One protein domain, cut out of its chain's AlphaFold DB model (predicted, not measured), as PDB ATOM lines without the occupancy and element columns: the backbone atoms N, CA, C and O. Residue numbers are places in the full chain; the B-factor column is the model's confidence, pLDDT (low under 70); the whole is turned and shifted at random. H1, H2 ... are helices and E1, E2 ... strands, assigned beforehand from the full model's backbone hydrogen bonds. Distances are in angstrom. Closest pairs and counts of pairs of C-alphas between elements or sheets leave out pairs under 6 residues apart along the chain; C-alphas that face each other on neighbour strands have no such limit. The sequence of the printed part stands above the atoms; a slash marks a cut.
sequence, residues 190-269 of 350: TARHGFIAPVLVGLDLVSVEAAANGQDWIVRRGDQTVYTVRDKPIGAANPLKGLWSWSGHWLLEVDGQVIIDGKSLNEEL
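This is residues 190 to 269 of the 350 residues of an uncharacterized protein of Anaerolineae bacterium (UniProt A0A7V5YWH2). Two small antiparallel sheets make a sandwich, E1 E2 E3 E4 against E5 E6 E7, with their strands nearly in line; they are only partly face to face, with E1 and E2 coming close to E5 and E6 while E4 is apart from the second sheet. The first sheet is strongly twisted, and the short helix H1 lies past E7, only grazing the second sheet. The printed part has 80 residues with seven named strands and then one named helix, in the order E1 E2 E3 E4 E5 E6 E7 H1, and each sheet has its strands side by side in chain order. The class is mostly strand. The whole is compact, with a radius of gyration of the C-alphas of 11.9 A and spans of 34 by 30 by 17 A.

Go along the printed part from Thr 190 and you reach the first strand at E1, residues 199 to 201, which forms a hairpin with E2, residues 204 to 210; look for N 199 and O 206, 2.9 A apart and within hydrogen-bond range. E2 pairs in a staggered way, with E1 over residues 204 to 206 and with E3, residues 217 to 221, over residues 206 to 210. In the hairpin of E2 and E3, N 218 and O 209 are 2.8 A apart. E3 and E4, residues 224 to 229, are the next hairpin, with N 229 and O 217 at 2.8 A. These four strands are a meander, each the antiparallel neighbour of the one before, and E1 and E4 are its edge strands. From edge to edge the strands' lines turn by 61 degrees. The link after E4 changes to the other sheet of the sandwich, two sheets face to face, whose best planes are 18 degrees apart and whose strands stand at 8 degrees to those of the first. There E5, residues 240 to 246, and E6, residues 249 to 254, form a hairpin, with N 244 and O 251 at 2.9 A. E6 and E7, residues 257 to 260, form another, with N 259 and O 252 at 2.8 A, and these three strands are the second meander. Across the sandwich, the closest C-alphas of E1 and E5 are those of Val 201 and Ser 245, 6.0 A apart, and those of E2 and E6 are Val 206 and Trp 250, 7.3 A apart. E3 and E6 are near each other, and E4 is apart from E5. H1, residues 265 to 269, only grazes the second sheet with its residues 265 to 267; its closest C-alpha to E7 is that of Leu 265, 5.5 A from that of Val 258. In H1 every O i to N i+4 pair is within hydrogen-bond range.

Find C-alpha 199 at (122.694, 123.145, 114.220), where E1 begins. E2 is 19.2 A long from first to last C-alpha, E3 13.3 A and E4 14.8 A. E5 begins at C-alpha 240, at (127.812, 112.728, 105.505), and is 17.7 A long; E6 is 16.3 A and E7 10.0 A. H1 ends at C-alpha 269, at (143.814, 125.749, 101.412).

The two C-alphas farthest apart are those of Leu 203 and Gly 235, at 35.5 A. The printed part has no cut, and no link is long; the link E4 to E5, of 10 residues, is short. In that link look at residues 232 to 236, where the pLDDT is under 70; the mean of the printed part is 92.7.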
ATOM      1  N   THR A 190     115.533 110.853 111.330       95.56
ATOM      2  CA  THR A 190     117.000 110.731 111.311       95.56
ATOM      3  C   THR A 190     117.527 110.096 110.031       95.56
ATOM      4  O   THR A 190     118.576 110.523 109.555       95.56
ATOM      5  N   ALA A 191     116.803 109.153 109.424       93.50
ATOM      6  CA  ALA A 191     117.217 108.529 108.171       93.50
ATOM      7  C   ALA A 191     117.188 109.539 107.014       93.50
ATOM      8  O   ALA A 191     118.167 109.654 106.271       93.50
ATOM      9  N   ARG A 192     116.117 110.338 106.908       94.50
ATOM     10  CA  ARG A 192     116.045 111.448 105.943       94.50
ATOM     11  C   ARG A 192     117.128 112.496 106.186       94.50
ATOM     12  O   ARG A 192     117.590 113.101 105.226       94.50
ATOM     13  N   HIS A 193     117.541 112.698 107.433       96.12
ATOM     14  CA  HIS A 193     118.583 113.653 107.814       96.12
ATOM     15  C   HIS A 193     119.996 113.045 107.887       96.12
ATOM     16  O   HIS A 193     120.912 113.652 108.441       96.12
ATOM     17  N   GLY A 194     120.188 111.837 107.345       93.19
ATOM     18  CA  GLY A 194     121.497 111.190 107.254       93.19
ATOM     19  C   GLY A 194     122.160 110.933 108.604       93.19
ATOM     20  O   GLY A 194     123.384 110.880 108.674       93.19
ATOM     21  N   PHE A 195     121.363 110.787 109.662       95.12
ATOM     22  CA  PHE A 195     121.819 110.621 111.041       95.12
ATOM     23  C   PHE A 195     122.742 111.759 111.502       95.12
ATOM     24  O   PHE A 195     123.672 111.532 112.271       95.12
ATOM     25  N   ILE A 196     122.486 112.985 111.033       96.00
ATOM     26  CA  ILE A 196     123.189 114.200 111.449       96.00
ATOM     27  C   ILE A 196     122.229 115.095 112.244       96.00
ATOM     28  O   ILE A 196     121.123 115.400 111.794       96.00
ATOM     29  N   ALA A 197     122.652 115.529 113.434       97.19
ATOM     30  CA  ALA A 197     121.891 116.496 114.221       97.19
ATOM     31  C   ALA A 197     121.926 117.886 113.555       97.19
ATOM     32  O   ALA A 197     122.973 118.288 113.039       97.19
ATOM     33  N   PRO A 198     120.813 118.642 113.570       98.25
ATOM     34  CA  PRO A 198     120.806 120.005 113.061       98.25
ATOM     35  C   PRO A 198     121.564 120.953 114.002       98.25
ATOM     36  O   PRO A 198     121.734 120.680 115.191       98.25
ATOM     37  N   VAL A 199     121.975 122.103 113.474       98.38
ATOM     38  CA  VAL A 199     122.694 123.145 114.220       98.38
ATOM     39  C   VAL A 199     122.026 124.504 114.052       98.38
ATOM     40  O   VAL A 199     121.286 124.730 113.106       98.38
ATOM     41  N   LEU A 200     122.293 125.431 114.965       98.31
ATOM     42  CA  LEU A 200     121.831 126.813 114.892       98.31
ATOM     43  C   LEU A 200     122.956 127.709 114.379       98.31
ATOM     44  O   LEU A 200     124.043 127.752 114.962       98.31
ATOM     45  N   VAL A 201     122.675 128.469 113.321       97.75
ATOM     46  CA  VAL A 201     123.536 129.551 112.826       97.75
ATOM     47  C   VAL A 201     122.781 130.867 112.979       97.75
ATOM     48  O   VAL A 201     121.810 131.139 112.275       97.75
ATOM     49  N   GLY A 202     123.200 131.681 113.950       95.56
ATOM     50  CA  GLY A 202     122.347 132.757 114.451       95.56
ATOM     51  C   GLY A 202     121.105 132.159 115.115       95.56
ATOM     52  O   GLY A 202     121.244 131.411 116.081       95.56
ATOM     53  N   LEU A 203     119.920 132.476 114.589       95.56
ATOM     54  CA  LEU A 203     118.642 131.873 114.999       95.56
ATOM     55  C   LEU A 203     118.110 130.851 113.987       95.56
ATOM     56  O   LEU A 203     117.069 130.248 114.221       95.56
ATOM     57  N   ASP A 204     118.805 130.659 112.866       97.31
ATOM     58  CA  ASP A 204     118.320 129.781 111.814       97.31
ATOM     59  C   ASP A 204     118.753 128.345 112.084       97.31
ATOM     60  O   ASP A 204     119.936 128.067 112.307       97.31
ATOM     61  N   LEU A 205     117.792 127.425 112.012       97.94
ATOM     62  CA  LEU A 205     118.072 125.998 112.037       97.94
ATOM     63  C   LEU A 205     118.683 125.581 110.699       97.94
ATOM     64  O   LEU A 205     118.049 125.703 109.649       97.94
ATOM     65  N   VAL A 206     119.906 125.075 110.754       98.75
ATOM     66  CA  VAL A 206     120.606 124.463 109.634       98.75
ATOM     67  C   VAL A 206     120.556 122.952 109.786       98.75
ATOM     68  O   VAL A 206     120.881 122.409 110.841       98.75
ATOM     69  N   SER A 207     120.147 122.259 108.731       98.44
ATOM     70  CA  SER A 207     120.062 120.800 108.702       98.44
ATOM     71  C   SER A 207     120.504 120.259 107.351       98.44
ATOM     72  O   SER A 207     120.596 120.995 106.368       98.44
ATOM     73  N   VAL A 208     120.786 118.961 107.303       97.38
ATOM     74  CA  VAL A 208     121.033 118.241 106.053       97.38
ATOM     75  C   VAL A 208     119.894 117.261 105.847       97.38
ATOM     76  O   VAL A 208     119.492 116.604 106.800       97.38
ATOM     77  N   GLU A 209     119.353 117.165 104.638       96.00
ATOM     78  CA  GLU A 209     118.322 116.183 104.293       96.00
ATOM     79  C   GLU A 209     118.575 115.544 102.929       96.00
ATOM     80  O   GLU A 209     119.167 116.159 102.039       96.00
ATOM     81  N   ALA A 210     118.113 114.311 102.752       94.19
ATOM     82  CA  ALA A 210     118.129 113.635 101.466       94.19
ATOM     83  C   ALA A 210     117.237 114.388 100.468       94.19
ATOM     84  O   ALA A 210     116.083 114.724 100.755       94.19
ATOM     85  N   ALA A 211     117.765 114.643  99.273       93.38
ATOM     86  CA  ALA A 211     116.990 115.196  98.176       93.38
ATOM     87  C   ALA A 211     115.934 114.196  97.684       93.38
ATOM     88  O   ALA A 211     116.077 112.981  97.810       93.38
ATOM     89  N   ALA A 212     114.897 114.706  97.014       91.19
ATOM     90  CA  ALA A 212     113.831 113.877  96.444       91.19
ATOM     91  C   ALA A 212     114.328 112.860  95.395       91.19
ATOM     92  O   ALA A 212     113.646 111.875  95.126       91.19
ATOM     93  N   ASN A 213     115.506 113.082  94.802       88.25
ATOM     94  CA  ASN A 213     116.125 112.138  93.870       88.25
ATOM     95  C   ASN A 213     116.801 110.941  94.570       88.25
ATOM     96  O   ASN A 213     117.225 110.013  93.884       88.25
ATOM     97  N   GLY A 214     116.915 110.964  95.904       84.31
ATOM     98  CA  GLY A 214     117.559 109.925  96.711       84.31
ATOM     99  C   GLY A 214     119.073 109.795  96.508       84.31
ATOM    100  O   GLY A 214     119.656 108.825  96.980       84.31
ATOM    101  N   GLN A 215     119.700 110.724  95.780       84.75
ATOM    102  CA  GLN A 215     121.131 110.702  95.456       84.75
ATOM    103  C   GLN A 215     121.882 111.878  96.072       84.75
ATOM    104  O   GLN A 215     123.010 111.699  96.523       84.75
ATOM    105  N   ASP A 216     121.254 113.051  96.106       92.44
ATOM    106  CA  ASP A 216     121.876 114.265  96.617       92.44
ATOM    107  C   ASP A 216     121.512 114.498  98.085       92.44
ATOM    108  O   ASP A 216     120.454 114.076  98.566       92.44
ATOM    109  N   TRP A 217     122.355 115.266  98.769       94.88
ATOM    110  CA  TRP A 217     122.044 115.825 100.082       94.88
ATOM    111  C   TRP A 217     121.886 117.336  99.980       94.88
ATOM    112  O   TRP A 217     122.639 118.017  99.282       94.88
ATOM    113  N   ILE A 218     120.897 117.878 100.676       97.19
ATOM    114  CA  ILE A 218     120.554 119.296 100.657       97.19
ATOM    115  C   ILE A 218     120.848 119.876 102.029       97.19
ATOM    116  O   ILE A 218     120.340 119.372 103.027       97.19
ATOM    117  N   VAL A 219     121.613 120.966 102.070       98.31
ATOM    118  CA  VAL A 219     121.725 121.788 103.278       98.31
ATOM    119  C   VAL A 219     120.583 122.792 103.268       98.31
ATOM    120  O   VAL A 219     120.444 123.595 102.335       98.31
ATOM    121  N   ARG A 220     119.760 122.733 104.309       98.44
ATOM    122  CA  ARG A 220     118.659 123.656 104.563       98.44
ATOM    123  C   ARG A 220     119.061 124.671 105.614       98.44
ATOM    124  O   ARG A 220     119.736 124.314 106.571       98.44
ATOM    125  N   ARG A 221     118.602 125.908 105.455       97.88
ATOM    126  CA  ARG A 221     118.604 126.951 106.485       97.88
ATOM    127  C   ARG A 221     117.170 127.457 106.611       97.88
ATOM    128  O   ARG A 221     116.680 128.154 105.721       97.88
ATOM    129  N   GLY A 222     116.467 127.017 107.655       93.69
ATOM    130  CA  GLY A 222     115.002 127.052 107.677       93.69
ATOM    131  C   GLY A 222     114.432 126.292 106.473       93.69
ATOM    132  O   GLY A 222     114.864 125.181 106.175       93.69
ATOM    133  N   ASP A 223     113.526 126.920 105.725       92.44
ATOM    134  CA  ASP A 223     112.914 126.307 104.536       92.44
ATOM    135  C   ASP A 223     113.771 126.441 103.262       92.44
ATOM    136  O   ASP A 223     113.509 125.802 102.233       92.44
ATOM    137  N   GLN A 224     114.822 127.262 103.304       97.44
ATOM    138  CA  GLN A 224     115.636 127.578 102.135       97.44
ATOM    139  C   GLN A 224     116.727 126.535 101.911       97.44
ATOM    140  O   GLN A 224     117.467 126.173 102.822       97.44
ATOM    141  N   THR A 225     116.874 126.089 100.664       98.00
ATOM    142  CA  THR A 225     118.067 125.350 100.238       98.00
ATOM    143  C   THR A 225     119.230 126.320 100.086       98.00
ATOM    144  O   THR A 225     119.161 127.220  99.251       98.00
ATOM    145  N   VAL A 226     120.300 126.113 100.853       98.25
ATOM    146  CA  VAL A 226     121.513 126.948 100.795       98.25
ATOM    147  C   VAL A 226     122.692 126.241 100.133       98.25
ATOM    148  O   VAL A 226     123.600 126.906  99.644       98.25
ATOM    149  N   TYR A 227     122.674 124.907 100.066       97.88
ATOM    150  CA  TYR A 227     123.695 124.124  99.370       97.88
ATOM    151  C   TYR A 227     123.161 122.752  98.941       97.88
ATOM    152  O   TYR A 227     122.195 122.236  99.508       97.88
ATOM    153  N   THR A 228     123.792 122.148  97.936       96.56
ATOM    154  CA  THR A 228     123.495 120.784  97.486       96.56
ATOM    155  C   THR A 228     124.798 120.029  97.288       96.56
ATOM    156  O   THR A 228     125.619 120.420  96.460       96.56
ATOM    157  N   VAL A 229     124.957 118.934  98.022       93.38
ATOM    158  CA  VAL A 229     126.023 117.955  97.826       93.38
ATOM    159  C   VAL A 229     125.604 117.063  96.663       93.38
ATOM    160  O   VAL A 229     124.607 116.350  96.768       93.38
ATOM    161  N   ARG A 230     126.338 117.144  95.550       88.19
ATOM    162  CA  ARG A 230     126.045 116.404  94.306       88.19
ATOM    163  C   ARG A 230     126.977 115.218  94.061       88.19
ATOM    164  O   ARG A 230     126.916 114.590  93.005       88.19
ATOM    165  N   ASP A 231     127.842 114.919  95.020       70.25
ATOM    166  CA  ASP A 231     128.799 113.835  94.885       70.25
ATOM    167  C   ASP A 231     128.198 112.518  95.361       70.25
ATOM    168  O   ASP A 231     127.659 112.394  96.462       70.25
ATOM    169  N   LYS A 232     128.280 111.519  94.480       58.53
ATOM    170  CA  LYS A 232     127.802 110.168  94.756       58.53
ATOM    171  C   LYS A 232     128.683 109.538  95.836       58.53
ATOM    172  O   LYS A 232     129.903 109.559  95.668       58.53
ATOM    173  N   PRO A 233     128.117 108.888  96.867       57.28
ATOM    174  CA  PRO A 233     128.918 108.059  97.755       57.28
ATOM    175  C   PRO A 233     129.634 106.976  96.941       57.28
ATOM    176  O   PRO A 233     129.007 106.178  96.237       57.28
ATOM    177  N   ILE A 234     130.963 106.946  97.027       51.75
ATOM    178  CA  ILE A 234     131.776 105.851  96.499       51.75
ATOM    179  C   ILE A 234     131.773 104.752  97.568       51.75
ATOM    180  O   ILE A 234     132.710 104.615  98.346       51.75
ATOM    181  N   GLY A 235     130.688 103.974  97.639       60.22
ATOM    182  CA  GLY A 235     130.622 102.769  98.473       60.22
ATOM    183  C   GLY A 235     129.426 102.687  99.421       60.22
ATOM    184  O   GLY A 235     128.403 103.332  99.225       60.22
ATOM    185  N   ALA A 236     129.555 101.820 100.430       62.81
ATOM    186  CA  ALA A 236     128.488 101.460 101.369       62.81
ATOM    187  C   ALA A 236     128.372 102.388 102.599       62.81
ATOM    188  O   ALA A 236     127.496 102.179 103.434       62.81
ATOM    189  N   ALA A 237     129.266 103.370 102.754       74.75
ATOM    190  CA  ALA A 237     129.257 104.291 103.890       74.75
ATOM    191  C   ALA A 237     128.403 105.536 103.597       74.75
ATOM    192  O   ALA A 237     128.337 106.001 102.461       74.75
ATOM    193  N   ASN A 238     127.772 106.093 104.635       83.12
ATOM    194  CA  ASN A 238     127.086 107.383 104.549       83.12
ATOM    195  C   ASN A 238     128.113 108.477 104.196       83.12
ATOM    196  O   ASN A 238     129.104 108.595 104.926       83.12
ATOM    197  N   PRO A 239     127.920 109.261 103.117       89.56
ATOM    198  CA  PRO A 239     128.885 110.281 102.730       89.56
ATOM    199  C   PRO A 239     128.923 111.454 103.708       89.56
ATOM    200  O   PRO A 239     129.938 112.135 103.776       89.56
ATOM    201  N   LEU A 240     127.858 111.685 104.483       93.50
ATOM    202  CA  LEU A 240     127.812 112.728 105.505       93.50
ATOM    203  C   LEU A 240     128.541 112.280 106.772       93.50
ATOM    204  O   LEU A 240     128.299 111.177 107.271       93.50
ATOM    205  N   LYS A 241     129.403 113.146 107.311       94.50
ATOM    206  CA  LYS A 241     130.217 112.851 108.505       94.50
ATOM    207  C   LYS A 241     129.856 113.718 109.700       94.50
ATOM    208  O   LYS A 241     129.916 113.247 110.832       94.50
ATOM    209  N   GLY A 242     129.421 114.949 109.451       95.94
ATOM    210  CA  GLY A 242     128.930 115.836 110.497       95.94
ATOM    211  C   GLY A 242     128.518 117.205 109.979       95.94
ATOM    212  O   GLY A 242     128.872 117.603 108.870       95.94
ATOM    213  N   LEU A 243     127.748 117.907 110.806       98.25
ATOM    214  CA  LEU A 243     127.320 119.284 110.602       98.25
ATOM    215  C   LEU A 243     127.618 120.066 111.880       98.25
ATOM    216  O   LEU A 243     127.297 119.609 112.980       98.25
ATOM    217  N   TRP A 244     128.205 121.249 111.735       98.06
ATOM    218  CA  TRP A 244     128.575 122.103 112.859       98.06
ATOM    219  C   TRP A 244     128.228 123.562 112.601       98.06
ATOM    220  O   TRP A 244     128.104 124.005 111.462       98.06
ATOM    221  N   SER A 245     128.103 124.307 113.696       97.25
ATOM    222  CA  SER A 245     128.056 125.763 113.700       97.25
ATOM    223  C   SER A 245     129.333 126.272 114.353       97.25
ATOM    224  O   SER A 245     129.663 125.872 115.472       97.25
ATOM    225  N   TRP A 246     130.077 127.123 113.653       96.44
ATOM    226  CA  TRP A 246     131.299 127.722 114.184       96.44
ATOM    227  C   TRP A 246     131.495 129.122 113.616       96.44
ATOM    228  O   TRP A 246     131.357 129.346 112.415       96.44
ATOM    229  N   SER A 247     131.791 130.080 114.496       95.25
ATOM    230  CA  SER A 247     132.023 131.487 114.140       95.25
ATOM    231  C   SER A 247     130.923 132.118 113.271       95.25
ATOM    232  O   SER A 247     131.199 132.981 112.449       95.25
ATOM    233  N   GLY A 248     129.663 131.706 113.458       96.12
ATOM    234  CA  GLY A 248     128.525 132.229 112.691       96.12
ATOM    235  C   GLY A 248     128.337 131.606 111.304       96.12
ATOM    236  O   GLY A 248     127.491 132.083 110.551       96.12
ATOM    237  N   HIS A 249     129.072 130.539 110.994       97.88
ATOM    238  CA  HIS A 249     128.989 129.784 109.746       97.88
ATOM    239  C   HIS A 249     128.471 128.371 110.007       97.88
ATOM    240  O   HIS A 249     128.680 127.826 111.098       97.88
ATOM    241  N   TRP A 250     127.833 127.763 109.004       98.38
ATOM    242  CA  TRP A 250     127.628 126.314 109.019       98.38
ATOM    243  C   TRP A 250     128.786 125.619 108.310       98.38
ATOM    244  O   TRP A 250     129.354 126.132 107.342       98.38
ATOM    245  N   LEU A 251     129.120 124.430 108.801       98.44
ATOM    246  CA  LEU A 251     130.157 123.579 108.244       98.44
ATOM    247  C   LEU A 251     129.603 122.181 108.052       98.44
ATOM    248  O   LEU A 251     129.034 121.618 108.984       98.44
ATOM    249  N   LEU A 252     129.793 121.630 106.861       98.31
ATOM    250  CA  LEU A 252     129.408 120.271 106.515       98.31
ATOM    251  C   LEU A 252     130.658 119.477 106.144       98.31
ATOM    252  O   LEU A 252     131.369 119.861 105.216       98.31
ATOM    253  N   GLU A 253     130.893 118.361 106.827       97.44
ATOM    254  CA  GLU A 253     131.875 117.371 106.387       97.44
ATOM    255  C   GLU A 253     131.167 116.280 105.590       97.44
ATOM    256  O   GLU A 253     130.217 115.638 106.060       97.44
ATOM    257  N   VAL A 254     131.667 116.078 104.379       94.94
ATOM    258  CA  VAL A 254     131.353 114.937 103.526       94.94
ATOM    259  C   VAL A 254     132.640 114.164 103.242       94.94
ATOM    260  O   VAL A 254     133.722 114.625 103.599       94.94
ATOM    261  N   ASP A 255     132.546 112.988 102.622       91.44
ATOM    262  CA  ASP A 255     133.712 112.167 102.263       91.44
ATOM    263  C   ASP A 255     134.863 113.002 101.666       91.44
ATOM    264  O   ASP A 255     134.813 113.485 100.536       91.44
ATOM    265  N   GLY A 256     135.909 113.175 102.476       93.75
ATOM    266  CA  GLY A 256     137.156 113.852 102.130       93.75
ATOM    267  C   GLY A 256     137.071 115.370 101.958       93.75
ATOM    268  O   GLY A 256     138.075 115.971 101.566       93.75
ATOM    269  N   GLN A 257     135.931 116.010 102.232       95.75
ATOM    270  CA  GLN A 257     135.742 117.447 102.031       95.75
ATOM    271  C   GLN A 257     135.039 118.126 103.202       95.75
ATOM    272  O   GLN A 257     134.095 117.596 103.786       95.75
ATOM    273  N   VAL A 258     135.443 119.367 103.469       97.88
ATOM    274  CA  VAL A 258     134.729 120.270 104.376       97.88
ATOM    275  C   VAL A 258     134.211 121.469 103.594       97.88
ATOM    276  O   VAL A 258     134.974 122.168 102.925       97.88
ATOM    277  N   ILE A 259     132.907 121.712 103.698       98.31
ATOM    278  CA  ILE A 259     132.209 122.833 103.075       98.31
ATOM    279  C   ILE A 259     131.828 123.839 104.161       98.31
ATOM    280  O   ILE A 259     131.157 123.470 105.120       98.31
ATOM    281  N   ILE A 260     132.208 125.106 103.989       98.31
ATOM    282  CA  ILE A 260     131.849 126.227 104.870       98.31
ATOM    283  C   ILE A 260     130.991 127.203 104.072       98.31
ATOM    284  O   ILE A 260     131.462 127.765 103.083       98.31
ATOM    285  N   ASP A 261     129.728 127.387 104.462       98.19
ATOM    286  CA  ASP A 261     128.784 128.270 103.758       98.19
ATOM    287  C   ASP A 261     128.755 128.068 102.223       98.19
ATOM    288  O   ASP A 261     128.669 129.010 101.433       98.19
ATOM    289  N   GLY A 262     128.856 126.810 101.788       97.25
ATOM    290  CA  GLY A 262     128.837 126.417 100.377       97.25
ATOM    291  C   GLY A 262     130.178 126.534  99.647       97.25
ATOM    292  O   GLY A 262     130.216 126.317  98.436       97.25
ATOM    293  N   LYS A 263     131.271 126.856 100.349       97.94
ATOM    294  CA  LYS A 263     132.634 126.939  99.799       97.94
ATOM    295  C   LYS A 263     133.507 125.795 100.307       97.94
ATOM    296  O   LYS A 263     133.444 125.450 101.482       97.94
ATOM    297  N   SER A 264     134.333 125.228  99.431       97.00
ATOM    298  CA  SER A 264     135.241 124.130  99.772       97.00
ATOM    299  C   SER A 264     136.478 124.634 100.521       97.00
ATOM    300  O   SER A 264     137.297 125.363  99.957       97.00
ATOM    301  N   LEU A 265     136.650 124.198 101.773       97.31
ATOM    302  CA  LEU A 265     137.863 124.455 102.559       97.31
ATOM    303  C   LEU A 265     139.093 123.813 101.903       97.31
ATOM    304  O   LEU A 265     140.197 124.356 101.954       97.31
ATOM    305  N   ASN A 266     138.896 122.650 101.278       97.31
ATOM    306  CA  ASN A 266     139.944 121.915 100.583       97.31
ATOM    307  C   ASN A 266     140.559 122.755  99.459       97.31
ATOM    308  O   ASN A 266     141.780 122.869  99.376       97.31
ATOM    309  N   GLU A 267     139.719 123.359  98.613       97.56
ATOM    310  CA  GLU A 267     140.168 124.190  97.492       97.56
ATOM    311  C   GLU A 267     140.862 125.462  97.979       97.56
ATOM    312  O   GLU A 267     141.932 125.805  97.476       97.56
ATOM    313  N   GLU A 268     140.296 126.123  98.993       97.50
ATOM    314  CA  GLU A 268     140.845 127.358  99.562       97.50
ATOM    315  C   GLU A 268     142.270 127.166 100.106       97.50
ATOM    316  O   GLU A 268     143.139 128.016  99.902       97.50
ATOM    317  N   LEU A 269     142.527 126.033 100.767       96.81
ATOM    318  CA  LEU A 269     143.814 125.749 101.412       96.81
ATOM    319  C   LEU A 269     144.753 124.865 100.570       96.81
ATOM    320  O   LEU A 269     145.893 124.597 100.973       96.81
TER     321      LEU A 269